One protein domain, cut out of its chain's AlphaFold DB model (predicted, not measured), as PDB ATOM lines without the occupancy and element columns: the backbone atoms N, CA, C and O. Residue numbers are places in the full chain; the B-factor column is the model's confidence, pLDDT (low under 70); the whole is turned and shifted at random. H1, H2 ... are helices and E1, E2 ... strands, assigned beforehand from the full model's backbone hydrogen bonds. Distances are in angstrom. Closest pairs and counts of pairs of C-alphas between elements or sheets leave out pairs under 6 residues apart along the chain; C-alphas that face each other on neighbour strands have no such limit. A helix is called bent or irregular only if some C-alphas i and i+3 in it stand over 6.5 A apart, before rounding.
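AT A GLANCE: This is residues 4 to 120 and 180 to 231 of the 237 residues of an uncharacterized protein of Planctomycetaceae bacterium (UniProt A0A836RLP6). A strongly twisted sheet of eight strands makes the middle of three layers: H1 and H2 are on one face, H3 and H4 on the other. H4 crosses E4, E3 and E2 slantwise, and the kinked H1 covers the same strands from the opposite face, while the small H3 sits by E8 and E7. The printed part has 169 residues, with four named helices and eight named strands in the order E1 E2 E3 E4 H1 E5 H2 E6 E7 E8 H3 H4; the class is mixed, helices and strands. The mixed sheet runs E1 E4 E3 E2 E5 E6 E8 E7; the whole is compact, with a radius of gyration of the C-alphas of 15.7 A and spans of 47 by 35 by 30 A.

HOW THE PARTS SIT: E2, residues 19 to 28, is antiparallel to E3, residues 32 to 41 (N 22 to O 38, 2.8 A), and parallel to E5, residues 92 to 95 (N 21 to O 92, 2.8 A). E4, residues 46 to 52, is antiparallel to E3 (N 39 to O 48, 2.8 A) and to the edge strand E1, residues 4 to 8 (N 7 to O 49, 3.0 A). E2, E3 and E4 form a meander, each strand the antiparallel neighbour of the one before; with E1, antiparallel neighbour of E4, they form a Greek key. E6, residues 111 to 116, is parallel to E5 (N 112 to O 93, 2.8 A) and antiparallel to E8, residues 186 to 190 (N 113 to O 189, 2.8 A), which forms a hairpin with the edge strand E7, residues 181 to 183 (N 188 to O 181, 2.8 A). H4, residues 216 to 231, is on the sheet at a height of 7.7 A, slantwise at 45 degrees to E3 on the local plane; its closest C-alphas to E2 are Ile 218 and Phe 22, 5.8 A. On the opposite face H1, residues 59 to 85, has a height of 9.8 A and runs along the strands, at 27 degrees to E3 on the local plane; the C-alphas of Leu 78 and Ala 35 are closest, 6.0 A. H1 is irregular, with a kink of 106 degrees near residue 66 and C-alphas 64 and 67 9.4 A apart. H2, residues 98 to 106, only just irregular with C-alphas 99 and 102 6.8 A apart, is over E5 on the same face and touches residues 70 to 80 of H1 alone, at a steep tilt of 58 degrees, the same way; the C-alphas of Met 100 and Gly 75 are closest, 3.7 A. H3, residues 197 to 204, is on the same face as H4 but apart from it, over none of the strands, only just, with 2 C-alphas falling on E8; the C-alphas of Gln 198 and Val 190 are closest, 6.5 A. E5, H2 and E6 form a strand-helix-strand unit, two parallel neighbour strands with a helix between; E4, H1 and E5 form a split one, with E3 and E2 between its strands; both crossovers are right-handed. Every O i to N i+4 pair is within hydrogen-bond range in H4, against 13 of 23 in H1, 3 of 4 in H3 and 0 of 5 in H2, where 4 of 6 O i to N i+3 pairs are.

IN THESE COORDINATES: E1 begins at C-alpha 4 (12.327, -16.017, -57.859), and H4, 22.8 A long, ends at C-alpha 231 (11.532, -26.565, -64.217). E3 measures 30.4 A, H1 29.3 A, E2 28.9 A and E4 18.0 A.

THE WHOLE: The C-alphas farthest apart, of Asn 14 and Leu 63, are 50.7 A apart. Residues 121 to 179 are not printed; C-alphas 120 and 180 are 14.2 A apart across the cut. Of the links printed whole, H3 to H4 is long. Mean pLDDT of the printed part is 88.4; residues 4 to 8, 10 to 16, 118 to 120 and 180 are under 70.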
ATOM      1  N   ARG A   4      11.787 -15.760 -56.514       55.78
ATOM      2  CA  ARG A   4      12.327 -16.017 -57.859       55.78
ATOM      3  C   ARG A   4      11.440 -15.512 -58.985       55.78
ATOM      4  O   ARG A   4      11.951 -15.284 -60.076       55.78
ATOM      5  N   ILE A   5      10.142 -15.367 -58.740       58.12
ATOM      6  CA  ILE A   5       9.162 -14.991 -59.758       58.12
ATOM      7  C   ILE A   5       8.092 -14.121 -59.101       58.12
ATOM      8  O   ILE A   5       7.457 -14.568 -58.150       58.12
ATOM      9  N   GLY A   6       7.893 -12.918 -59.644       53.38
ATOM     10  CA  GLY A   6       6.754 -12.052 -59.353       53.38
ATOM     11  C   GLY A   6       5.941 -11.825 -60.623       53.38
ATOM     12  O   GLY A   6       6.391 -11.089 -61.501       53.38
ATOM     13  N   VAL A   7       4.771 -12.455 -60.748       63.59
ATOM     14  CA  VAL A   7       3.874 -12.242 -61.900       63.59
ATOM     15  C   VAL A   7       2.752 -11.304 -61.488       63.59
ATOM     16  O   VAL A   7       1.992 -11.622 -60.577       63.59
ATOM     17  N   ARG A   8       2.627 -10.164 -62.175       66.38
ATOM     18  CA  ARG A   8       1.544  -9.196 -61.970       66.38
ATOM     19  C   ARG A   8       0.504  -9.340 -63.077       66.38
ATOM     20  O   ARG A   8       0.810  -9.114 -64.244       66.38
ATOM     21  N   MET A   9      -0.723  -9.675 -62.699       70.06
ATOM     22  CA  MET A   9      -1.867  -9.769 -63.600       70.06
ATOM     23  C   MET A   9      -2.626  -8.441 -63.585       70.06
ATOM     24  O   MET A   9      -3.077  -7.975 -62.540       70.06
ATOM     25  N   THR A  10      -2.767  -7.800 -64.744       43.44
ATOM     26  CA  THR A  10      -3.489  -6.526 -64.858       43.44
ATOM     27  C   THR A  10      -4.997  -6.755 -64.926       43.44
ATOM     28  O   THR A  10      -5.523  -7.159 -65.963       43.44
ATOM     29  N   VAL A  11      -5.692  -6.438 -63.836       52.66
ATOM     30  CA  VAL A  11      -7.152  -6.281 -63.777       52.66
ATOM     31  C   VAL A  11      -7.444  -4.789 -63.544       52.66
ATOM     32  O   VAL A  11      -6.746  -4.181 -62.732       52.66
ATOM     33  N   PRO A  12      -8.411  -4.163 -64.243       43.62
ATOM     34  CA  PRO A  12      -8.767  -2.766 -63.989       43.62
ATOM     35  C   PRO A  12      -9.337  -2.599 -62.573       43.62
ATOM     36  O   PRO A  12     -10.285  -3.290 -62.200       43.62
ATOM     37  N   GLU A  13      -8.763  -1.684 -61.784       51.56
ATOM     38  CA  GLU A  13      -9.233  -1.404 -60.423       51.56
ATOM     39  C   GLU A  13     -10.438  -0.452 -60.434       51.56
ATOM     40  O   GLU A  13     -10.366   0.649 -60.975       51.56
ATOM     41  N   ASN A  14     -11.524  -0.863 -59.775       42.97
ATOM     42  CA  ASN A  14     -12.681  -0.026 -59.452       42.97
ATOM     43  C   ASN A  14     -12.853  -0.002 -57.927       42.97
ATOM     44  O   ASN A  14     -13.529  -0.860 -57.366       42.97
ATOM     45  N   GLY A  15     -12.254   0.988 -57.259       49.47
ATOM     46  CA  GLY A  15     -12.363   1.156 -55.805       49.47
ATOM     47  C   GLY A  15     -11.629   0.087 -54.981       49.47
ATOM     48  O   GLY A  15     -10.934  -0.777 -55.512       49.47
ATOM     49  N   SER A  16     -11.756   0.180 -53.655       58.25
ATOM     50  CA  SER A  16     -11.119  -0.727 -52.691       58.25
ATOM     51  C   SER A  16     -11.845  -2.075 -52.611       58.25
ATOM     52  O   SER A  16     -12.550  -2.360 -51.644       58.25
ATOM     53  N   ASP A  17     -11.693  -2.894 -53.650       77.50
ATOM     54  CA  ASP A  17     -12.110  -4.296 -53.644       77.50
ATOM     55  C   ASP A  17     -11.250  -5.105 -52.659       77.50
ATOM     56  O   ASP A  17     -10.024  -5.076 -52.748       77.50
ATOM     57  N   LEU A  18     -11.903  -5.862 -51.768       88.31
ATOM     58  CA  LEU A  18     -11.266  -6.770 -50.807       88.31
ATOM     59  C   LEU A  18     -10.259  -7.707 -51.501       88.31
ATOM     60  O   LEU A  18     -10.622  -8.465 -52.414       88.31
ATOM     61  N   ARG A  19      -9.000  -7.662 -51.053       93.69
ATOM     62  CA  ARG A  19      -7.882  -8.463 -51.573       93.69
ATOM     63  C   ARG A  19      -7.574  -9.629 -50.642       93.69
ATOM     64  O   ARG A  19      -7.332  -9.445 -49.450       93.69
ATOM     65  N   LEU A  20      -7.524 -10.832 -51.203       95.50
ATOM     66  CA  LEU A  20      -7.260 -12.073 -50.475       95.50
ATOM     67  C   LEU A  20      -5.868 -12.591 -50.832       95.50
ATOM     68  O   LEU A  20      -5.536 -12.693 -52.009       95.50
ATOM     69  N   GLY A  21      -5.046 -12.904 -49.834       97.44
ATOM     70  CA  GLY A  21      -3.731 -13.514 -50.014       97.44
ATOM     71  C   GLY A  21      -3.767 -14.990 -49.640       97.44
ATOM     72  O   GLY A  21      -3.922 -15.311 -48.471       97.44
ATOM     73  N   PHE A  22      -3.590 -15.889 -50.600       98.25
ATOM     74  CA  PHE A  22      -3.528 -17.331 -50.370       98.25
ATOM     75  C   PHE A  22      -2.074 -17.768 -50.231       98.25
ATOM     76  O   PHE A  22      -1.292 -17.668 -51.178       98.25
ATOM     77  N   LEU A  23      -1.716 -18.209 -49.029       98.62
ATOM     78  CA  LEU A  23      -0.357 -18.483 -48.587       98.62
ATOM     79  C   LEU A  23      -0.217 -19.960 -48.218       98.62
ATOM     80  O   LEU A  23      -0.926 -20.460 -47.348       98.62
ATOM     81  N   THR A  24       0.729 -20.663 -48.828       98.38
ATOM     82  CA  THR A  24       1.011 -22.065 -48.485       98.38
ATOM     83  C   THR A  24       2.469 -22.414 -48.756       98.38
ATOM     84  O   THR A  24       3.207 -21.650 -49.387       98.38
ATOM     85  N   ALA A  25       2.891 -23.578 -48.269       97.56
ATOM     86  CA  ALA A  25       4.210 -24.130 -48.501       97.56
ATOM     87  C   ALA A  25       4.148 -25.623 -48.841       97.56
ATOM     88  O   ALA A  25       3.333 -26.385 -48.306       97.56
ATOM     89  N   ILE A  26       5.068 -26.045 -49.707       96.56
ATOM     90  CA  ILE A  26       5.305 -27.448 -50.049       96.56
ATOM     91  C   ILE A  26       6.709 -27.868 -49.611       96.56
ATOM     92  O   ILE A  26       7.658 -27.082 -49.649       96.56
ATOM     93  N   GLU A  27       6.832 -29.125 -49.195       95.31
ATOM     94  CA  GLU A  27       8.105 -29.771 -48.886       95.31
ATOM     95  C   GLU A  27       8.557 -30.548 -50.128       95.31
ATOM     96  O   GLU A  27       7.816 -31.376 -50.658       95.31
ATOM     97  N   LEU A  28       9.751 -30.240 -50.632       90.94
ATOM     98  CA  LEU A  28      10.371 -30.903 -51.774       90.94
ATOM     99  C   LEU A  28      11.459 -31.841 -51.253       90.94
ATOM    100  O   LEU A  28      12.425 -31.361 -50.657       90.94
ATOM    101  N   SER A  29      11.328 -33.141 -51.529       81.69
ATOM    102  CA  SER A  29      12.100 -34.239 -50.918       81.69
ATOM    103  C   SER A  29      13.583 -33.925 -50.690       81.69
ATOM    104  O   SER A  29      14.088 -34.055 -49.576       81.69
ATOM    105  N   ASP A  30      14.271 -33.420 -51.718       79.56
ATOM    106  CA  ASP A  30      15.701 -33.113 -51.636       79.56
ATOM    107  C   ASP A  30      16.021 -31.626 -51.452       79.56
ATOM    108  O   ASP A  30      17.098 -31.299 -50.944       79.56
ATOM    109  N   LYS A  31      15.102 -30.725 -51.825       81.38
ATOM    110  CA  LYS A  31      15.339 -29.269 -51.917       81.38
ATOM    111  C   LYS A  31      14.854 -28.481 -50.687       81.38
ATOM    112  O   LYS A  31      15.185 -27.304 -50.569       81.38
ATOM    113  N   GLY A  32      14.118 -29.109 -49.768       92.62
ATOM    114  CA  GLY A  32      13.533 -28.448 -48.598       92.62
ATOM    115  C   GLY A  32      12.212 -27.744 -48.919       92.62
ATOM    116  O   GLY A  32      11.491 -28.142 -49.829       92.62
ATOM    117  N   PHE A  33      11.877 -26.703 -48.164       95.94
ATOM    118  CA  PHE A  33      10.573 -26.044 -48.222       95.94
ATOM    119  C   PHE A  33      10.554 -24.885 -49.217       95.94
ATOM    120  O   PHE A  33      11.498 -24.097 -49.279       95.94
ATOM    121  N   VAL A  34       9.458 -24.748 -49.961       96.25
ATOM    122  CA  VAL A  34       9.156 -23.580 -50.801       96.25
ATOM    123  C   VAL A  34       7.799 -23.034 -50.381       96.25
ATOM    124  O   VAL A  34       6.853 -23.813 -50.263       96.25
ATOM    125  N   ALA A  35       7.689 -21.718 -50.205       97.75
ATOM    126  CA  ALA A  35       6.413 -21.043 -49.987       97.75
ATOM    127  C   ALA A  35       5.985 -20.221 -51.210       97.75
ATOM    128  O   ALA A  35       6.818 -19.740 -51.987       97.75
ATOM    129  N   GLY A  36       4.676 -20.041 -51.348       97.88
ATOM    130  CA  GLY A  36       4.046 -19.234 -52.386       97.88
ATOM    131  C   GLY A  36       2.900 -18.408 -51.823       97.88
ATOM    132  O   GLY A  36       2.209 -18.841 -50.901       97.88
ATOM    133  N   LEU A  37       2.713 -17.223 -52.398       98.31
ATOM    134  CA  LEU A  37       1.640 -16.293 -52.080       98.31
ATOM    135  C   LEU A  37       0.950 -15.865 -53.378       98.31
ATOM    136  O   LEU A  37       1.581 -15.255 -54.244       98.31
ATOM    137  N   LEU A  38      -0.343 -16.161 -53.492       98.00
ATOM    138  CA  LEU A  38      -1.223 -15.672 -54.554       98.00
ATOM    139  C   LEU A  38      -2.155 -14.608 -53.981       98.00
ATOM    140  O   LEU A  38      -2.980 -14.909 -53.125       98.00
ATOM    141  N   VAL A  39      -2.067 -13.378 -54.474       97.06
ATOM    142  CA  VAL A  39      -3.017 -12.310 -54.151       97.06
ATOM    143  C   VAL A  39      -4.113 -12.284 -55.212       97.06
ATOM    144  O   VAL A  39      -3.822 -12.232 -56.409       97.06
ATOM    145  N   THR A  40      -5.375 -12.304 -54.787       94.94
ATOM    146  CA  THR A  40      -6.565 -12.203 -55.641       94.94
ATOM    147  C   THR A  40      -7.473 -11.059 -55.196       94.94
ATOM    148  O   THR A  40      -7.335 -10.529 -54.096       94.94
ATOM    149  N   ASN A  41      -8.462 -10.712 -56.021       91.88
ATOM    150  CA  ASN A  41      -9.649 -10.000 -55.535       91.88
ATOM    151  C   ASN A  41     -10.643 -10.969 -54.853       91.88
ATOM    152  O   ASN A  41     -10.451 -12.190 -54.895       91.88
ATOM    153  N   ARG A  42     -11.748 -10.447 -54.303       87.50
ATOM    154  CA  ARG A  42     -12.843 -11.240 -53.697       87.50
ATOM    155  C   ARG A  42     -13.497 -12.296 -54.603       87.50
ATOM    156  O   ARG A  42     -14.254 -13.121 -54.109       87.50
ATOM    157  N   PHE A  43     -13.238 -12.279 -55.913       86.81
ATOM    158  CA  PHE A  43     -13.772 -13.239 -56.890       86.81
ATOM    159  C   PHE A  43     -12.728 -14.296 -57.315       86.81
ATOM    160  O   PHE A  43     -12.817 -14.838 -58.417       86.81
ATOM    161  N   SER A  44     -11.698 -14.538 -56.493       87.19
ATOM    162  CA  SER A  44     -10.587 -15.483 -56.738       87.19
ATOM    163  C   SER A  44      -9.783 -15.255 -58.033       87.19
ATOM    164  O   SER A  44      -9.025 -16.137 -58.457       87.19
ATOM    165  N   ARG A  45      -9.895 -14.070 -58.658       92.06
ATOM    166  CA  ARG A  45      -9.103 -13.698 -59.843       92.06
ATOM    167  C   ARG A  45      -7.687 -13.288 -59.419       92.06
ATOM    168  O   ARG A  45      -7.577 -12.341 -58.638       92.06
ATOM    169  N   PRO A  46      -6.623 -13.943 -59.926       94.38
ATOM    170  CA  PRO A  46      -5.239 -13.554 -59.659       94.38
ATOM    171  C   PRO A  46      -4.957 -12.082 -59.968       94.38
ATOM    172  O   PRO A  46      -5.330 -11.591 -61.033       94.38
ATOM    173  N   LEU A  47      -4.256 -11.417 -59.051       94.31
ATOM    174  CA  LEU A  47      -3.704 -10.067 -59.194       94.31
ATOM    175  C   LEU A  47      -2.171 -10.110 -59.166       94.31
ATOM    176  O   LEU A  47      -1.513  -9.477 -59.991       94.31
ATOM    177  N   GLU A  48      -1.591 -10.885 -58.248       95.44
ATOM    178  CA  GLU A  48      -0.140 -11.040 -58.122       95.44
ATOM    179  C   GLU A  48       0.224 -12.432 -57.583       95.44
ATOM    180  O   GLU A  48      -0.483 -12.963 -56.730       95.44
ATOM    181  N   PHE A  49       1.325 -13.022 -58.052       96.50
ATOM    182  CA  PHE A  49       1.885 -14.263 -57.504       96.50
ATOM    183  C   PHE A  49       3.379 -14.107 -57.207       96.50
ATOM    184  O   PHE A  49       4.111 -13.591 -58.051       96.50
ATOM    185  N   GLN A  50       3.817 -14.577 -56.036       96.56
ATOM    186  CA  GLN A  50       5.211 -14.568 -55.574       96.56
ATOM    187  C   GLN A  50       5.596 -15.935 -54.978       96.56
ATOM    188  O   GLN A  50       4.789 -16.547 -54.275       96.56
ATOM    189  N   CYS A  51       6.835 -16.399 -55.185       96.25
ATOM    190  CA  CYS A  51       7.347 -17.640 -54.579       96.25
ATOM    191  C   CYS A  51       8.821 -17.574 -54.133       96.25
ATOM    192  O   CYS A  51       9.661 -16.911 -54.752       96.25
ATOM    193  N   THR A  52       9.158 -18.276 -53.048       95.38
ATOM    194  CA  THR A  52      10.519 -18.292 -52.482       95.38
ATOM    195  C   THR A  52      11.473 -19.205 -53.257       95.38
ATOM    196  O   THR A  52      11.070 -20.100 -53.998       95.38
ATOM    197  N   THR A  53      12.780 -19.051 -53.035       92.62
ATOM    198  CA  THR A  53      13.715 -20.172 -53.221       92.62
ATOM    199  C   THR A  53      13.369 -21.350 -52.300       92.62
ATOM    200  O   THR A  53      12.835 -21.114 -51.213       92.62
ATOM    201  N   PRO A  54      13.738 -22.594 -52.662       93.00
ATOM    202  CA  PRO A  54      13.776 -23.703 -51.713       93.00
ATOM    203  C   PRO A  54      14.731 -23.424 -50.551       93.00
ATOM    204  O   PRO A  54      15.833 -22.912 -50.757       93.00
ATOM    205  N   VAL A  55      14.306 -23.770 -49.337       94.19
ATOM    206  CA  VAL A  55      15.066 -23.607 -48.097       94.19
ATOM    207  C   VAL A  55      15.068 -24.930 -47.346       94.19
ATOM    208  O   VAL A  55      14.035 -25.393 -46.860       94.19
ATOM    209  N   LYS A  56      16.247 -25.537 -47.236       94.56
ATOM    210  CA  LYS A  56      16.466 -26.777 -46.495       94.56
ATOM    211  C   LYS A  56      17.169 -26.460 -45.174       94.56
ATOM    212  O   LYS A  56      18.315 -26.009 -45.222       94.56
ATOM    213  N   PRO A  57      16.519 -26.667 -44.015       93.00
ATOM    214  CA  PRO A  57      17.203 -26.650 -42.730       93.00
ATOM    215  C   PRO A  57      18.385 -27.619 -42.733       93.00
ATOM    216  O   PRO A  57      18.322 -28.690 -43.336       93.00
ATOM    217  N   ASN A  58      19.474 -27.244 -42.069       94.06
ATOM    218  CA  ASN A  58      20.582 -28.159 -41.821       94.06
ATOM    219  C   ASN A  58      20.351 -28.957 -40.527       94.06
ATOM    220  O   ASN A  58      19.539 -28.585 -39.677       94.06
ATOM    221  N   ARG A  59      21.113 -30.042 -40.344       94.75
ATOM    222  CA  ARG A  59      20.955 -30.934 -39.186       94.75
ATOM    223  C   ARG A  59      21.126 -30.220 -37.839       94.75
ATOM    224  O   ARG A  59      20.474 -30.583 -36.865       94.75
ATOM    225  N   THR A  60      21.970 -29.193 -37.772       96.62
ATOM    226  CA  THR A  60      22.153 -28.388 -36.557       96.62
ATOM    227  C   THR A  60      20.898 -27.572 -36.237       96.62
ATOM    228  O   THR A  60      20.487 -27.521 -35.084       96.62
ATOM    229  N   GLN A  61      20.240 -26.986 -37.242       95.00
ATOM    230  CA  GLN A  61      18.967 -26.277 -37.067       95.00
ATOM    231  C   GLN A  61      17.845 -27.230 -36.631       95.00
ATOM    232  O   GLN A  61      17.101 -26.898 -35.714       95.00
ATOM    233  N   GLU A  62      17.761 -28.432 -37.206       94.56
ATOM    234  CA  GLU A  62      16.821 -29.470 -36.751       94.56
ATOM    235  C   GLU A  62      16.997 -29.812 -35.267       94.56
ATOM    236  O   GLU A  62      16.014 -29.886 -34.532       94.56
ATOM    237  N   LEU A  63      18.244 -29.985 -34.816       96.38
ATOM    238  CA  LEU A  63      18.555 -30.327 -33.427       96.38
ATOM    239  C   LEU A  63      18.332 -29.161 -32.449       96.38
ATOM    240  O   LEU A  63      17.897 -29.401 -31.327       96.38
ATOM    241  N   LEU A  64      18.630 -27.920 -32.853       96.94
ATOM    242  CA  LEU A  64      18.514 -26.743 -31.983       96.94
ATOM    243  C   LEU A  64      17.080 -26.212 -31.857       96.94
ATOM    244  O   LEU A  64      16.691 -25.786 -30.774       96.94
ATOM    245  N   TYR A  65      16.305 -26.213 -32.945       93.38
ATOM    246  CA  TYR A  65      14.931 -25.694 -32.944       93.38
ATOM    247  C   TYR A  65      13.899 -26.786 -32.620       93.38
ATOM    248  O   TYR A  65      12.865 -26.504 -32.013       93.38
ATOM    249  N   GLY A  66      14.153 -28.041 -33.009       96.00
ATOM    250  CA  GLY A  66      13.237 -29.152 -32.750       96.00
ATOM    251  C   GLY A  66      11.805 -28.844 -33.230       96.00
ATOM    252  O   GLY A  66      11.628 -28.475 -34.394       96.00
ATOM    253  N   PRO A  67      10.773 -28.944 -32.365       95.69
ATOM    254  CA  PRO A  67       9.384 -28.663 -32.740       95.69
ATOM    255  C   PRO A  67       9.121 -27.245 -33.274       95.69
ATOM    256  O   PRO A  67       8.208 -27.066 -34.076       95.69
ATOM    257  N   THR A  68       9.905 -26.235 -32.872       95.75
ATOM    258  CA  THR A  68       9.680 -24.840 -33.303       95.75
ATOM    259  C   THR A  68      10.227 -24.548 -34.702       95.75
ATOM    260  O   THR A  68       9.899 -23.510 -35.278       95.75
ATOM    261  N   LEU A  69      10.996 -25.477 -35.291       95.94
ATOM    262  CA  LEU A  69      11.620 -25.295 -36.600       95.94
ATOM    263  C   LEU A  69      10.592 -25.017 -37.701       95.94
ATOM    264  O   LEU A  69      10.804 -24.112 -38.501       95.94
ATOM    265  N   ARG A  70       9.494 -25.787 -37.765       96.12
ATOM    266  CA  ARG A  70       8.478 -25.630 -38.821       96.12
ATOM    267  C   ARG A  70       7.686 -24.319 -38.680       96.12
ATOM    268  O   ARG A  70       7.636 -23.602 -39.676       96.12
ATOM    269  N   PRO A  71       7.152 -23.942 -37.499       96.56
ATOM    270  CA  PRO A  71       6.546 -22.624 -37.290       96.56
ATOM    271  C   PRO A  71       7.466 -21.451 -37.654       96.56
ATOM    272  O   PRO A  71       7.059 -20.563 -38.398       96.56
ATOM    273  N   PHE A  72       8.731 -21.477 -37.215       96.06
ATOM    274  CA  PHE A  72       9.703 -20.440 -37.571       96.06
ATOM    275  C   PHE A  72       9.992 -20.415 -39.082       96.06
ATOM    276  O   PHE A  72       9.924 -19.369 -39.724       96.06
ATOM    277  N   LEU A  73      10.282 -21.570 -39.683       96.69
ATOM    278  CA  LEU A  73      10.619 -21.659 -41.101       96.69
ATOM    279  C   LEU A  73       9.459 -21.207 -41.996       96.69
ATOM    280  O   LEU A  73       9.672 -20.428 -42.923       96.69
ATOM    281  N   LEU A  74       8.248 -21.702 -41.738       97.62
ATOM    282  CA  LEU A  74       7.092 -21.453 -42.592       97.62
ATOM    283  C   LEU A  74       6.444 -20.101 -42.274       97.62
ATOM    284  O   LEU A  74       6.345 -19.268 -43.173       97.62
ATOM    285  N   GLY A  75       6.039 -19.854 -41.025       95.50
ATOM    286  CA  GLY A  75       5.320 -18.638 -40.627       95.50
ATOM    287  C   GLY A  75       6.174 -17.373 -40.572       95.50
ATOM    288  O   GLY A  75       5.665 -16.285 -40.832       95.50
ATOM    289  N   GLU A  76       7.475 -17.492 -40.310       94.81
ATOM    290  CA  GLU A  76       8.366 -16.333 -40.229       94.81
ATOM    291  C   GLU A  76       9.263 -16.215 -41.467       94.81
ATOM    292  O   GLU A  76       9.121 -15.286 -42.269       94.81
ATOM    293  N   LEU A  77      10.175 -17.172 -41.638       96.12
ATOM    294  CA  LEU A  77      11.326 -17.041 -42.527       96.12
ATOM    295  C   LEU A  77      10.954 -17.077 -44.020       96.12
ATOM    296  O   LEU A  77      11.530 -16.330 -44.810       96.12
ATOM    297  N   LEU A  78       9.992 -17.920 -44.409       96.81
ATOM    298  CA  LEU A  78       9.482 -17.988 -45.781       96.81
ATOM    299  C   LEU A  78       8.335 -17.004 -46.053       96.81
ATOM    300  O   LEU A  78       8.234 -16.488 -47.166       96.81
ATOM    301  N   SER A  79       7.476 -16.736 -45.066       97.38
ATOM    302  CA  SER A  79       6.243 -15.965 -45.285       97.38
ATOM    303  C   SER A  79       6.429 -14.449 -45.256       97.38
ATOM    304  O   SER A  79       5.882 -13.768 -46.129       97.38
ATOM    305  N   ARG A  80       7.216 -13.894 -44.316       96.06
ATOM    306  CA  ARG A  80       7.439 -12.433 -44.253       96.06
ATOM    307  C   ARG A  80       7.970 -11.865 -45.586       96.06
ATOM    308  O   ARG A  80       7.363 -10.913 -46.079       96.06
ATOM    309  N   PRO A  81       8.996 -12.454 -46.247       95.75
ATOM    310  CA  PRO A  81       9.539 -11.893 -47.487       95.75
ATOM    311  C   PRO A  81       8.551 -11.892 -48.660       95.75
ATOM    312  O   PRO A  81       8.704 -11.087 -49.579       95.75
ATOM    313  N   LEU A  82       7.550 -12.783 -48.660       96.56
ATOM    314  CA  LEU A  82       6.485 -12.784 -49.668       96.56
ATOM    315  C   LEU A  82       5.548 -11.588 -49.462       96.56
ATOM    316  O   LEU A  82       5.282 -10.855 -50.414       96.56
ATOM    317  N   ILE A  83       5.108 -11.342 -48.221       95.62
ATOM    318  CA  ILE A  83       4.246 -10.198 -47.879       95.62
ATOM    319  C   ILE A  83       4.963  -8.862 -48.082       95.62
ATOM    320  O   ILE A  83       4.351  -7.900 -48.548       95.62
ATOM    321  N   GLU A  84       6.255  -8.780 -47.771       94.38
ATOM    322  CA  GLU A  84       7.063  -7.583 -48.022       94.38
ATOM    323  C   GLU A  84       7.125  -7.254 -49.519       94.38
ATOM    324  O   GLU A  84       6.892  -6.101 -49.894       94.38
ATOM    325  N   LYS A  85       7.361  -8.265 -50.368       94.44
ATOM    326  CA  LYS A  85       7.583  -8.096 -51.813       94.44
ATOM    327  C   LYS A  85       6.322  -7.924 -52.657       94.44
ATOM    328  O   LYS A  85       6.430  -7.272 -53.692       94.44
ATOM    329  N   VAL A  86       5.157  -8.451 -52.254       94.25
ATOM    330  CA  VAL A  86       3.925  -8.207 -53.033       94.25
ATOM    331  C   VAL A  86       3.613  -6.715 -53.104       94.25
ATOM    332  O   VAL A  86       3.621  -6.017 -52.087       94.25
ATOM    333  N   SER A  87       3.331  -6.217 -54.304       92.56
ATOM    334  CA  SER A  87       2.918  -4.826 -54.515       92.56
ATOM    335  C   SER A  87       1.452  -4.632 -54.137       92.56
ATOM    336  O   SER A  87       1.095  -3.634 -53.509       92.56
ATOM    337  N   VAL A  88       0.604  -5.609 -54.466       93.25
ATOM    338  CA  VAL A  88      -0.789  -5.658 -54.015       93.25
ATOM    339  C   VAL A  88      -0.824  -6.270 -52.613       93.25
ATOM    340  O   VAL A  88      -0.662  -7.476 -52.449       93.25
ATOM    341  N   LYS A  89      -1.012  -5.443 -51.579       93.75
ATOM    342  CA  LYS A  89      -1.142  -5.941 -50.201       93.75
ATOM    343  C   LYS A  89      -2.522  -6.594 -50.002       93.75
ATOM    344  O   LYS A  89      -3.516  -5.951 -50.346       93.75
ATOM    345  N   PRO A  90      -2.601  -7.832 -49.479       95.69
ATOM    346  CA  PRO A  90      -3.869  -8.458 -49.120       95.69
ATOM    347  C   PRO A  90      -4.436  -7.850 -47.831       95.69
ATOM    348  O   PRO A  90      -3.682  -7.506 -46.919       95.69
ATOM    349  N   ASP A  91      -5.761  -7.773 -47.748       94.44
ATOM    350  CA  ASP A  91      -6.499  -7.346 -46.553       94.44
ATOM    351  C   ASP A  91      -6.729  -8.523 -45.588       94.44
ATOM    352  O   ASP A  91      -6.781  -8.340 -44.373       94.44
ATOM    353  N   LEU A  92      -6.805  -9.744 -46.132       94.75
ATOM    354  CA  LEU A  92      -6.924 -11.013 -45.411       94.75
ATOM    355  C   LEU A  92      -5.958 -12.045 -46.008       94.75
ATOM    356  O   LEU A  92      -5.922 -12.225 -47.226       94.75
ATOM    357  N   ILE A  93      -5.205 -12.751 -45.162       97.50
ATOM    358  CA  ILE A  93      -4.300 -13.835 -45.561       97.50
ATOM    359  C   ILE A  93      -4.895 -15.176 -45.120       97.50
ATOM    360  O   ILE A  93      -5.214 -15.360 -43.950       97.50
ATOM    361  N   VAL A  94      -5.021 -16.120 -46.049       97.31
ATOM    362  CA  VAL A  94      -5.599 -17.457 -45.860       97.31
ATOM    363  C   VAL A  94      -4.523 -18.513 -46.116       97.31
ATOM    364  O   VAL A  94      -3.811 -18.436 -47.117       97.31
ATOM    365  N   THR A  95      -4.403 -19.511 -45.243       98.12
ATOM    366  CA  THR A  95      -3.433 -20.612 -45.361       98.12
ATOM    367  C   THR A  95      -4.038 -21.965 -44.993       98.12
ATOM    368  O   THR A  95      -4.947 -22.038 -44.177       98.12
ATOM    369  N   ASP A  96      -3.538 -23.060 -45.560       97.12
ATOM    370  CA  ASP A  96      -3.868 -24.435 -45.153       97.12
ATOM    371  C   ASP A  96      -2.933 -24.970 -44.049       97.12
ATOM    372  O   ASP A  96      -3.145 -26.070 -43.535       97.12
ATOM    373  N   ARG A  97      -1.893 -24.210 -43.670       96.88
ATOM    374  CA  ARG A  97      -0.852 -24.631 -42.721       96.88
ATOM    375  C   ARG A  97      -0.989 -23.924 -41.368       96.88
ATOM    376  O   ARG A  97      -0.776 -22.710 -41.314       96.88
ATOM    377  N   PRO A  98      -1.243 -24.633 -40.250       96.12
ATOM    378  CA  PRO A  98      -1.226 -24.009 -38.925       96.12
ATOM    379  C   PRO A  98       0.153 -23.421 -38.581       96.12
ATOM    380  O   PRO A  98       0.232 -22.408 -37.892       96.12
ATOM    381  N   GLU A  99       1.246 -23.982 -39.115       97.31
ATOM    382  CA  GLU A  99       2.606 -23.462 -38.908       97.31
ATOM    383  C   GLU A  99       2.834 -22.067 -39.523       97.31
ATOM    384  O   GLU A  99       3.834 -21.424 -39.211       97.31
ATOM    385  N   MET A 100       1.934 -21.592 -40.394       97.69
ATOM    386  CA  MET A 100       2.031 -20.277 -41.037       97.69
ATOM    387  C   MET A 100       1.247 -19.175 -40.300       97.69
ATOM    388  O   MET A 100       1.416 -18.002 -40.631       97.69
ATOM    389  N   LEU A 101       0.461 -19.510 -39.264       96.94
ATOM    390  CA  LEU A 101      -0.299 -18.536 -38.461       96.94
ATOM    391  C   LEU A 101       0.598 -17.480 -37.791       96.94
ATOM    392  O   LEU A 101       0.264 -16.296 -37.823       96.94
ATOM    393  N   GLY A 102       1.791 -17.880 -37.332       95.25
ATOM    394  CA  GLY A 102       2.786 -16.992 -36.711       95.25
ATOM    395  C   GLY A 102       3.313 -15.862 -37.612       95.25
ATOM    396  O   GLY A 102       4.022 -14.972 -37.145       95.25
ATOM    397  N   LEU A 103       2.935 -15.827 -38.896       97.12
ATOM    398  CA  LEU A 103       3.077 -14.633 -39.730       97.12
ATOM    399  C   LEU A 103       2.354 -13.418 -39.118       97.12
ATOM    400  O   LEU A 103       2.805 -12.290 -39.312       97.12
ATOM    401  N   ARG A 104       1.260 -13.633 -38.376       96.25
ATOM    402  CA  ARG A 104       0.373 -12.583 -37.859       96.25
ATOM    403  C   ARG A 104       1.044 -11.600 -36.893       96.25
ATOM    404  O   ARG A 104       0.659 -10.433 -36.874       96.25
ATOM    405  N   GLU A 105       2.083 -12.027 -36.181       95.50
ATOM    406  CA  GLU A 105       2.952 -11.165 -35.358       95.50
ATOM    407  C   GLU A 105       3.681 -10.078 -36.181       95.50
ATOM    408  O   GLU A 105       4.200  -9.099 -35.647       95.50
ATOM    409  N   HIS A 106       3.740 -10.239 -37.506       94.19
ATOM    410  CA  HIS A 106       4.609  -9.471 -38.403       94.19
ATOM    411  C   HIS A 106       3.841  -8.668 -39.455       94.19
ATOM    412  O   HIS A 106       4.435  -7.886 -40.199       94.19
ATOM    413  N   VAL A 107       2.522  -8.857 -39.537       95.06
ATOM    414  CA  VAL A 107       1.651  -8.250 -40.548       95.06
ATOM    415  C   VAL A 107       0.360  -7.753 -39.902       95.06
ATOM    416  O   VAL A 107      -0.123  -8.316 -38.925       95.06
ATOM    417  N   ARG A 108      -0.216  -6.675 -40.448       91.38
ATOM    418  CA  ARG A 108      -1.476  -6.103 -39.932       91.38
ATOM    419  C   ARG A 108      -2.726  -6.822 -40.437       91.38
ATOM    420  O   ARG A 108      -3.754  -6.762 -39.771       91.38
ATOM    421  N   ALA A 109      -2.648  -7.436 -41.616       93.81
ATOM    422  CA  ALA A 109      -3.734  -8.233 -42.173       93.81
ATOM    423  C   ALA A 109      -3.940  -9.488 -41.306       93.81
ATOM    424  O   ALA A 109      -2.943 -10.136 -40.969       93.81
ATOM    425  N   PRO A 110      -5.184  -9.862 -40.955       95.50
ATOM    426  CA  PRO A 110      -5.448 -11.128 -40.288       95.50
ATOM    427  C   PRO A 110      -4.878 -12.307 -41.078       95.50
ATOM    428  O   PRO A 110      -4.971 -12.339 -42.309       95.50
ATOM    429  N   VAL A 111      -4.311 -13.280 -40.367       97.12
ATOM    430  CA  VAL A 111      -3.838 -14.545 -40.941       97.12
ATOM    431  C   VAL A 111      -4.732 -15.651 -40.407       97.12
ATOM    432  O   VAL A 111      -4.872 -15.804 -39.194       97.12
ATOM    433  N   VAL A 112      -5.355 -16.402 -41.312       96.06
ATOM    434  CA  VAL A 112      -6.299 -17.464 -40.962       96.06
ATOM    435  C   VAL A 112      -5.905 -18.786 -41.574       96.06
ATOM    436  O   VAL A 112      -5.601 -18.876 -42.762       96.06
ATOM    437  N   GLN A 113      -5.984 -19.833 -40.767       96.62
ATOM    438  CA  GLN A 113      -5.956 -21.195 -41.258       96.62
ATOM    439  C   GLN A 113      -7.359 -21.551 -41.768       96.62
ATOM    440  O   GLN A 113      -8.349 -21.322 -41.068       96.62
ATOM    441  N   VAL A 114      -7.448 -22.124 -42.966       94.75
ATOM    442  CA  VAL A 114      -8.667 -22.716 -43.514       94.75
ATOM    443  C   VAL A 114      -8.614 -24.239 -43.402       94.75
ATOM    444  O   VAL A 114      -7.671 -24.890 -43.842       94.75
ATOM    445  N   GLU A 115      -9.657 -24.816 -42.816       90.38
ATOM    446  CA  GLU A 115      -9.859 -26.257 -42.682       90.38
ATOM    447  C   GLU A 115     -11.152 -26.658 -43.408       90.38
ATOM    448  O   GLU A 115     -12.160 -25.948 -43.365       90.38
ATOM    449  N   ASN A 116     -11.164 -27.818 -44.071       84.75
ATOM    450  CA  ASN A 116     -12.401 -28.377 -44.619       84.75
ATOM    451  C   ASN A 116     -13.151 -29.133 -43.515       84.75
ATOM    452  O   ASN A 116     -12.776 -30.254 -43.172       84.75
ATOM    453  N   ALA A 117     -14.237 -28.547 -43.005       74.94
ATOM    454  CA  ALA A 117     -15.016 -29.113 -41.903       74.94
ATOM    455  C   ALA A 117     -15.655 -30.476 -42.242       74.94
ATOM    456  O   ALA A 117     -16.039 -31.212 -41.341       74.94
ATOM    457  N   GLN A 118     -15.752 -30.844 -43.527       68.56
ATOM    458  CA  GLN A 118     -16.274 -32.147 -43.951       68.56
ATOM    459  C   GLN A 118     -15.233 -33.280 -43.874       68.56
ATOM    460  O   GLN A 118     -15.617 -34.445 -43.956       68.56
ATOM    461  N   ARG A 119     -13.931 -32.977 -43.722       58.03
ATOM    462  CA  ARG A 119     -12.877 -34.006 -43.601       58.03
ATOM    463  C   ARG A 119     -12.734 -34.575 -42.186       58.03
ATOM    464  O   ARG A 119     -12.254 -35.693 -42.045       58.03
ATOM    465  N   GLU A 120     -13.176 -33.860 -41.152       52.28
ATOM    466  CA  GLU A 120     -13.092 -34.334 -39.758       52.28
ATOM    467  C   GLU A 120     -14.016 -35.520 -39.461       52.28
ATOM    468  O   GLU A 120     -13.709 -36.338 -38.601       52.28
ATOM    469  N   PRO A 180     -16.159 -21.230 -33.970       65.31
ATOM    470  CA  PRO A 180     -15.182 -21.056 -35.032       65.31
ATOM    471  C   PRO A 180     -15.887 -20.570 -36.297       65.31
ATOM    472  O   PRO A 180     -16.984 -21.028 -36.627       65.31
ATOM    473  N   LEU A 181     -15.284 -19.597 -36.978       73.94
ATOM    474  CA  LEU A 181     -15.960 -18.905 -38.064       73.94
ATOM    475  C   LEU A 181     -16.139 -19.853 -39.254       73.94
ATOM    476  O   LEU A 181     -15.166 -20.382 -39.788       73.94
ATOM    477  N   GLN A 182     -17.385 -20.052 -39.673       79.06
ATOM    478  CA  GLN A 182     -17.746 -21.005 -40.716       79.06
ATOM    479  C   GLN A 182     -18.119 -20.260 -42.010       79.06
ATOM    480  O   GLN A 182     -19.091 -19.504 -42.041       79.06
ATOM    481  N   LEU A 183     -17.376 -20.507 -43.091       77.88
ATOM    482  CA  LEU A 183     -17.682 -20.050 -44.451       77.88
ATOM    483  C   LEU A 183     -18.140 -21.248 -45.287       77.88
ATOM    484  O   LEU A 183     -17.346 -21.944 -45.920       77.88
ATOM    485  N   GLY A 184     -19.443 -21.535 -45.246       77.25
ATOM    486  CA  GLY A 184     -20.013 -22.723 -45.886       77.25
ATOM    487  C   GLY A 184     -19.395 -24.009 -45.327       77.25
ATOM    488  O   GLY A 184     -19.565 -24.326 -44.150       77.25
ATOM    489  N   ARG A 185     -18.653 -24.750 -46.158       82.44
ATOM    490  CA  ARG A 185     -17.937 -25.977 -45.750       82.44
ATOM    491  C   ARG A 185     -16.596 -25.732 -45.050       82.44
ATOM    492  O   ARG A 185     -16.014 -26.672 -44.512       82.44
ATOM    493  N   PHE A 186     -16.099 -24.501 -45.064       87.19
ATOM    494  CA  PHE A 186     -14.799 -24.156 -44.507       87.19
ATOM    495  C   PHE A 186     -14.926 -23.657 -43.076       87.19
ATOM    496  O   PHE A 186     -15.779 -22.820 -42.778       87.19
ATOM    497  N   ARG A 187     -14.038 -24.134 -42.207       89.56
ATOM    498  CA  ARG A 187     -13.812 -23.563 -40.884       89.56
ATOM    499  C   ARG A 187     -12.565 -22.690 -40.947       89.56
ATOM    500  O   ARG A 187     -11.531 -23.134 -41.439       89.56
ATOM    501  N   LEU A 188     -12.668 -21.464 -40.452       91.62
ATOM    502  CA  LEU A 188     -11.541 -20.556 -40.292       91.62
ATOM    503  C   LEU A 188     -11.077 -20.534 -38.837       91.62
ATOM    504  O   LEU A 188     -11.890 -20.440 -37.911       91.62
ATOM    505  N   ARG A 189      -9.759 -20.575 -38.650       92.31
ATOM    506  CA  ARG A 189      -9.092 -20.448 -37.351       92.31
ATOM    507  C   ARG A 189      -8.105 -19.292 -37.403       92.31
ATOM    508  O   ARG A 189      -7.359 -19.162 -38.368       92.31
ATOM    509  N   VAL A 190      -8.113 -18.467 -36.364       93.06
ATOM    510  CA  VAL A 190      -7.116 -17.411 -36.143       93.06
ATOM    511  C   VAL A 190      -5.964 -17.947 -35.300       93.06
ATOM    512  O   VAL A 190      -6.101 -18.979 -34.638       93.06
ATOM    513  N   ASP A 191      -4.847 -17.225 -35.293       93.19
ATOM    514  CA  ASP A 191      -3.794 -17.438 -34.303       93.19
ATOM    515  C   ASP A 191      -4.360 -17.230 -32.873       93.19
ATOM    516  O   ASP A 191      -4.994 -16.198 -32.625       93.19
ATOM    517  N   PRO A 192      -4.161 -18.164 -31.919       89.69
ATOM    518  CA  PRO A 192      -4.588 -18.000 -30.527       89.69
ATOM    519  C   PRO A 192      -4.023 -16.762 -29.811       89.69
ATOM    520  O   PRO A 192      -4.636 -16.308 -28.847       89.69
ATOM    521  N   ALA A 193      -2.896 -16.201 -30.264       92.06
ATOM    522  CA  ALA A 193      -2.361 -14.930 -29.766       92.06
ATOM    523  C   ALA A 193      -3.168 -13.703 -30.248       92.06
ATOM    524  O   ALA A 193      -3.050 -12.615 -29.687       92.06
ATOM    525  N   HIS A 194      -4.015 -13.876 -31.269       92.56
ATOM    526  CA  HIS A 194      -4.769 -12.818 -31.941       92.56
ATOM    527  C   HIS A 194      -6.292 -13.091 -32.008       92.56
ATOM    528  O   HIS A 194      -6.893 -12.989 -33.082       92.56
ATOM    529  N   PRO A 195      -6.980 -13.385 -30.884       89.31
ATOM    530  CA  PRO A 195      -8.410 -13.727 -30.884       89.31
ATOM    531  C   PRO A 195      -9.312 -12.614 -31.449       89.31
ATOM    532  O   PRO A 195     -10.368 -12.896 -32.018       89.31
ATOM    533  N   GLN A 196      -8.894 -11.348 -31.356       87.94
ATOM    534  CA  GLN A 196      -9.590 -10.194 -31.936       87.94
ATOM    535  C   GLN A 196      -9.789 -10.290 -33.456       87.94
ATOM    536  O   GLN A 196     -10.769  -9.750 -33.973       87.94
ATOM    537  N   ASP A 197      -8.917 -11.008 -34.171       90.62
ATOM    538  CA  ASP A 197      -9.034 -11.179 -35.618       90.62
ATOM    539  C   ASP A 197     -10.349 -11.887 -35.988       90.62
ATOM    540  O   ASP A 197     -10.940 -11.575 -37.018       90.62
ATOM    541  N   GLN A 198     -10.898 -12.743 -35.112       87.81
ATOM    542  CA  GLN A 198     -12.182 -13.419 -35.335       87.81
ATOM    543  C   GLN A 198     -13.337 -12.426 -35.566       87.81
ATOM    544  O   GLN A 198     -14.216 -12.686 -36.387       87.81
ATOM    545  N   GLN A 199     -13.312 -11.260 -34.907       84.50
ATOM    546  CA  GLN A 199     -14.304 -10.196 -35.107       84.50
ATOM    547  C   GLN A 199     -14.098  -9.443 -36.429       84.50
ATOM    548  O   GLN A 199     -15.059  -8.958 -37.023       84.50
ATOM    549  N   VAL A 200     -12.851  -9.336 -36.901       85.69
ATOM    550  CA  VAL A 200     -12.528  -8.726 -38.201       85.69
ATOM    551  C   VAL A 200     -13.031  -9.627 -39.331       85.69
ATOM    552  O   VAL A 200     -13.701  -9.157 -40.247       85.69
ATOM    553  N   LEU A 201     -12.810 -10.937 -39.219       85.31
ATOM    554  CA  LEU A 201     -13.273 -11.917 -40.203       85.31
ATOM    555  C   LEU A 201     -14.801 -11.996 -40.316       85.31
ATOM    556  O   LEU A 201     -15.316 -12.176 -41.415       85.31
ATOM    557  N   GLN A 202     -15.533 -11.827 -39.208       83.94
ATOM    558  CA  GLN A 202     -17.001 -11.738 -39.231       83.94
ATOM    559  C   GLN A 202     -17.504 -10.563 -40.085       83.94
ATOM    560  O   GLN A 202     -18.594 -10.645 -40.646       83.94
ATOM    561  N   ARG A 203     -16.717  -9.485 -40.221       83.12
ATOM    562  CA  ARG A 203     -17.032  -8.374 -41.133       83.12
ATOM    563  C   ARG A 203     -16.761  -8.785 -42.576       83.12
ATOM    564  O   ARG A 203     -17.664  -8.698 -43.394       83.12
ATOM    565  N   TYR A 204     -15.583  -9.340 -42.870       82.50
ATOM    566  CA  TYR A 204     -15.266  -9.819 -44.222       82.50
ATOM    567  C   TYR A 204     -16.221 -10.916 -44.718       82.50
ATOM    568  O   TYR A 204     -16.499 -10.977 -45.912       82.50
ATOM    569  N   GLN A 205     -16.799 -11.738 -43.834       80.50
ATOM    570  CA  GLN A 205     -17.815 -12.731 -44.203       80.50
ATOM    571  C   GLN A 205     -19.014 -12.132 -44.963       80.50
ATOM    572  O   GLN A 205     -19.586 -12.832 -45.796       80.50
ATOM    573  N   SER A 206     -19.397 -10.872 -44.719       77.56
ATOM    574  CA  SER A 206     -20.493 -10.225 -45.458       77.56
ATOM    575  C   SER A 206     -20.077  -9.667 -46.828       77.56
ATOM    576  O   SER A 206     -20.941  -9.406 -47.662       77.56
ATOM    577  N   GLU A 207     -18.773  -9.519 -47.079       81.31
ATOM    578  CA  GLU A 207     -18.196  -9.024 -48.339       81.31
ATOM    579  C   GLU A 207     -17.759 -10.154 -49.291       81.31
ATOM    580  O   GLU A 207     -17.634  -9.945 -50.504       81.31
ATOM    581  N   LEU A 208     -17.511 -11.355 -48.757       82.56
ATOM    582  CA  LEU A 208     -17.111 -12.527 -49.536       82.56
ATOM    583  C   LEU A 208     -18.303 -13.112 -50.323       82.56
ATOM    584  O   LEU A 208     -19.384 -13.287 -49.757       82.56
ATOM    585  N   PRO A 209     -18.130 -13.479 -51.610       80.31
ATOM    586  CA  PRO A 209     -19.196 -14.107 -52.385       80.31
ATOM    587  C   PRO A 209     -19.704 -15.420 -51.760       80.31
ATOM    588  O   PRO A 209     -18.900 -16.238 -51.297       80.31
ATOM    589  N   PRO A 210     -21.022 -15.689 -51.795       77.44
ATOM    590  CA  PRO A 210     -21.563 -16.962 -51.335       77.44
ATOM    591  C   PRO A 210     -21.013 -18.112 -52.188       77.44
ATOM    592  O   PRO A 210     -21.048 -18.062 -53.416       77.44
ATOM    593  N   GLY A 211     -20.510 -19.158 -51.530       80.25
ATOM    594  CA  GLY A 211     -19.919 -20.319 -52.204       80.25
ATOM    595  C   GLY A 211     -18.479 -20.131 -52.692       80.25
ATOM    596  O   GLY A 211     -17.992 -20.997 -53.413       80.25
ATOM    597  N   LEU A 212     -17.791 -19.048 -52.302       84.69
ATOM    598  CA  LEU A 212     -16.359 -18.872 -52.557       84.69
ATOM    599  C   LEU A 212     -15.555 -20.075 -52.030       84.69
ATOM    600  O   LEU A 212     -15.627 -20.405 -50.844       84.69
ATOM    601  N   ASP A 213     -14.770 -20.706 -52.903       91.06
ATOM    602  CA  ASP A 213     -13.835 -21.751 -52.498       91.06
ATOM    603  C   ASP A 213     -12.503 -21.134 -52.062       91.06
ATOM    604  O   ASP A 213     -11.861 -20.415 -52.828       91.06
ATOM    605  N   LEU A 214     -12.114 -21.387 -50.810       91.75
ATOM    606  CA  LEU A 214     -10.868 -20.887 -50.226       91.75
ATOM    607  C   LEU A 214      -9.706 -21.886 -50.337       91.75
ATOM    608  O   LEU A 214      -8.566 -21.496 -50.092       91.75
ATOM    609  N   LEU A 215      -9.971 -23.147 -50.698       93.69
ATOM    610  CA  LEU A 215      -8.931 -24.152 -50.931       93.69
ATOM    611  C   LEU A 215      -8.482 -24.179 -52.391       93.69
ATOM    612  O   LEU A 215      -7.291 -24.327 -52.632       93.69
ATOM    613  N   GLU A 216      -9.376 -23.956 -53.357       94.94
ATOM    614  CA  GLU A 216      -9.016 -23.932 -54.787       94.94
ATOM    615  C   GLU A 216      -7.844 -22.967 -55.112       94.94
ATOM    616  O   GLU A 216      -6.914 -23.374 -55.817       94.94
ATOM    617  N   PRO A 217      -7.772 -21.735 -54.561       96.06
ATOM    618  CA  PRO A 217      -6.623 -20.860 -54.794       96.06
ATOM    619  C   PRO A 217      -5.341 -21.349 -54.101       96.06
ATOM    620  O   PRO A 217      -4.245 -21.076 -54.589       96.06
ATOM    621  N   ILE A 218      -5.456 -22.083 -52.987       97.31
ATOM    622  CA  ILE A 218      -4.320 -22.718 -52.295       97.31
ATOM    623  C   ILE A 218      -3.788 -23.887 -53.128       97.31
ATOM    624  O   ILE A 218      -2.579 -23.987 -53.326       97.31
ATOM    625  N   GLU A 219      -4.670 -24.730 -53.668       96.56
ATOM    626  CA  GLU A 219      -4.318 -25.825 -54.580       96.56
ATOM    627  C   GLU A 219      -3.565 -25.280 -55.807       96.56
ATOM    628  O   GLU A 219      -2.456 -25.741 -56.093       96.56
ATOM    629  N   ARG A 220      -4.063 -24.194 -56.424       96.50
ATOM    630  CA  ARG A 220      -3.355 -23.473 -57.501       96.50
ATOM    631  C   ARG A 220      -1.962 -22.980 -57.102       96.50
ATOM    632  O   ARG A 220      -1.041 -23.067 -57.914       96.50
ATOM    633  N   VAL A 221      -1.776 -22.465 -55.880       97.56
ATOM    634  CA  VAL A 221      -0.435 -22.095 -55.393       97.56
ATOM    635  C   VAL A 221       0.454 -23.330 -55.304       97.56
ATOM    636  O   VAL A 221       1.571 -23.299 -55.814       97.56
ATOM    637  N   GLN A 222      -0.015 -24.423 -54.696       97.25
ATOM    638  CA  GLN A 222       0.789 -25.640 -54.563       97.25
ATOM    639  C   GLN A 222       1.224 -26.195 -55.926       97.25
ATOM    640  O   GLN A 222       2.383 -26.585 -56.073       97.25
ATOM    641  N   ASP A 223       0.342 -26.189 -56.925       96.38
ATOM    642  CA  ASP A 223       0.661 -26.644 -58.282       96.38
ATOM    643  C   ASP A 223       1.683 -25.736 -58.976       96.38
ATOM    644  O   ASP A 223       2.690 -26.236 -59.482       96.38
ATOM    645  N   ALA A 224       1.527 -24.410 -58.887       95.06
ATOM    646  CA  ALA A 224       2.518 -23.463 -59.404       95.06
ATOM    647  C   ALA A 224       3.904 -23.641 -58.745       95.06
ATOM    648  O   ALA A 224       4.939 -23.537 -59.413       95.06
ATOM    649  N   LEU A 225       3.955 -23.956 -57.443       94.81
ATOM    650  CA  LEU A 225       5.208 -24.262 -56.744       94.81
ATOM    651  C   LEU A 225       5.823 -25.593 -57.212       94.81
ATOM    652  O   LEU A 225       7.038 -25.656 -57.427       94.81
ATOM    653  N   ARG A 226       5.012 -26.645 -57.405       93.44
ATOM    654  CA  ARG A 226       5.459 -27.946 -57.942       93.44
ATOM    655  C   ARG A 226       6.044 -27.781 -59.347       93.44
ATOM    656  O   ARG A 226       7.160 -28.247 -59.592       93.44
ATOM    657  N   GLU A 227       5.354 -27.060 -60.227       91.75
ATOM    658  CA  GLU A 227       5.783 -26.787 -61.603       91.75
ATOM    659  C   GLU A 227       7.106 -26.003 -61.636       91.75
ATOM    660  O   GLU A 227       8.099 -26.480 -62.194       91.75
ATOM    661  N   ALA A 228       7.177 -24.863 -60.938       87.50
ATOM    662  CA  ALA A 228       8.397 -24.059 -60.855       87.50
ATOM    663  C   ALA A 228       9.586 -24.860 -60.285       87.50
ATOM    664  O   ALA A 228      10.717 -24.752 -60.769       87.50
ATOM    665  N   SER A 229       9.346 -25.707 -59.278       83.25
ATOM    666  CA  SER A 229      10.388 -26.551 -58.676       83.25
ATOM    667  C   SER A 229      10.924 -27.649 -59.605       83.25
ATOM    668  O   SER A 229      12.096 -28.037 -59.477       83.25
ATOM    669  N   SER A 230      10.084 -28.102 -60.541       81.44
ATOM    670  CA  SER A 230      10.395 -29.105 -61.563       81.44
ATOM    671  C   SER A 230      11.201 -28.488 -62.703       81.44
ATOM    672  O   SER A 230      12.257 -29.015 -63.054       81.44
ATOM    673  N   ALA A 231      10.792 -27.315 -63.199       75.00
ATOM    674  CA  ALA A 231      11.532 -26.565 -64.217       75.00
ATOM    675  C   ALA A 231      12.974 -26.250 -63.767       75.00
ATOM    676  O   ALA A 231      13.928 -26.467 -64.511       75.00
TER     677      ALA A 231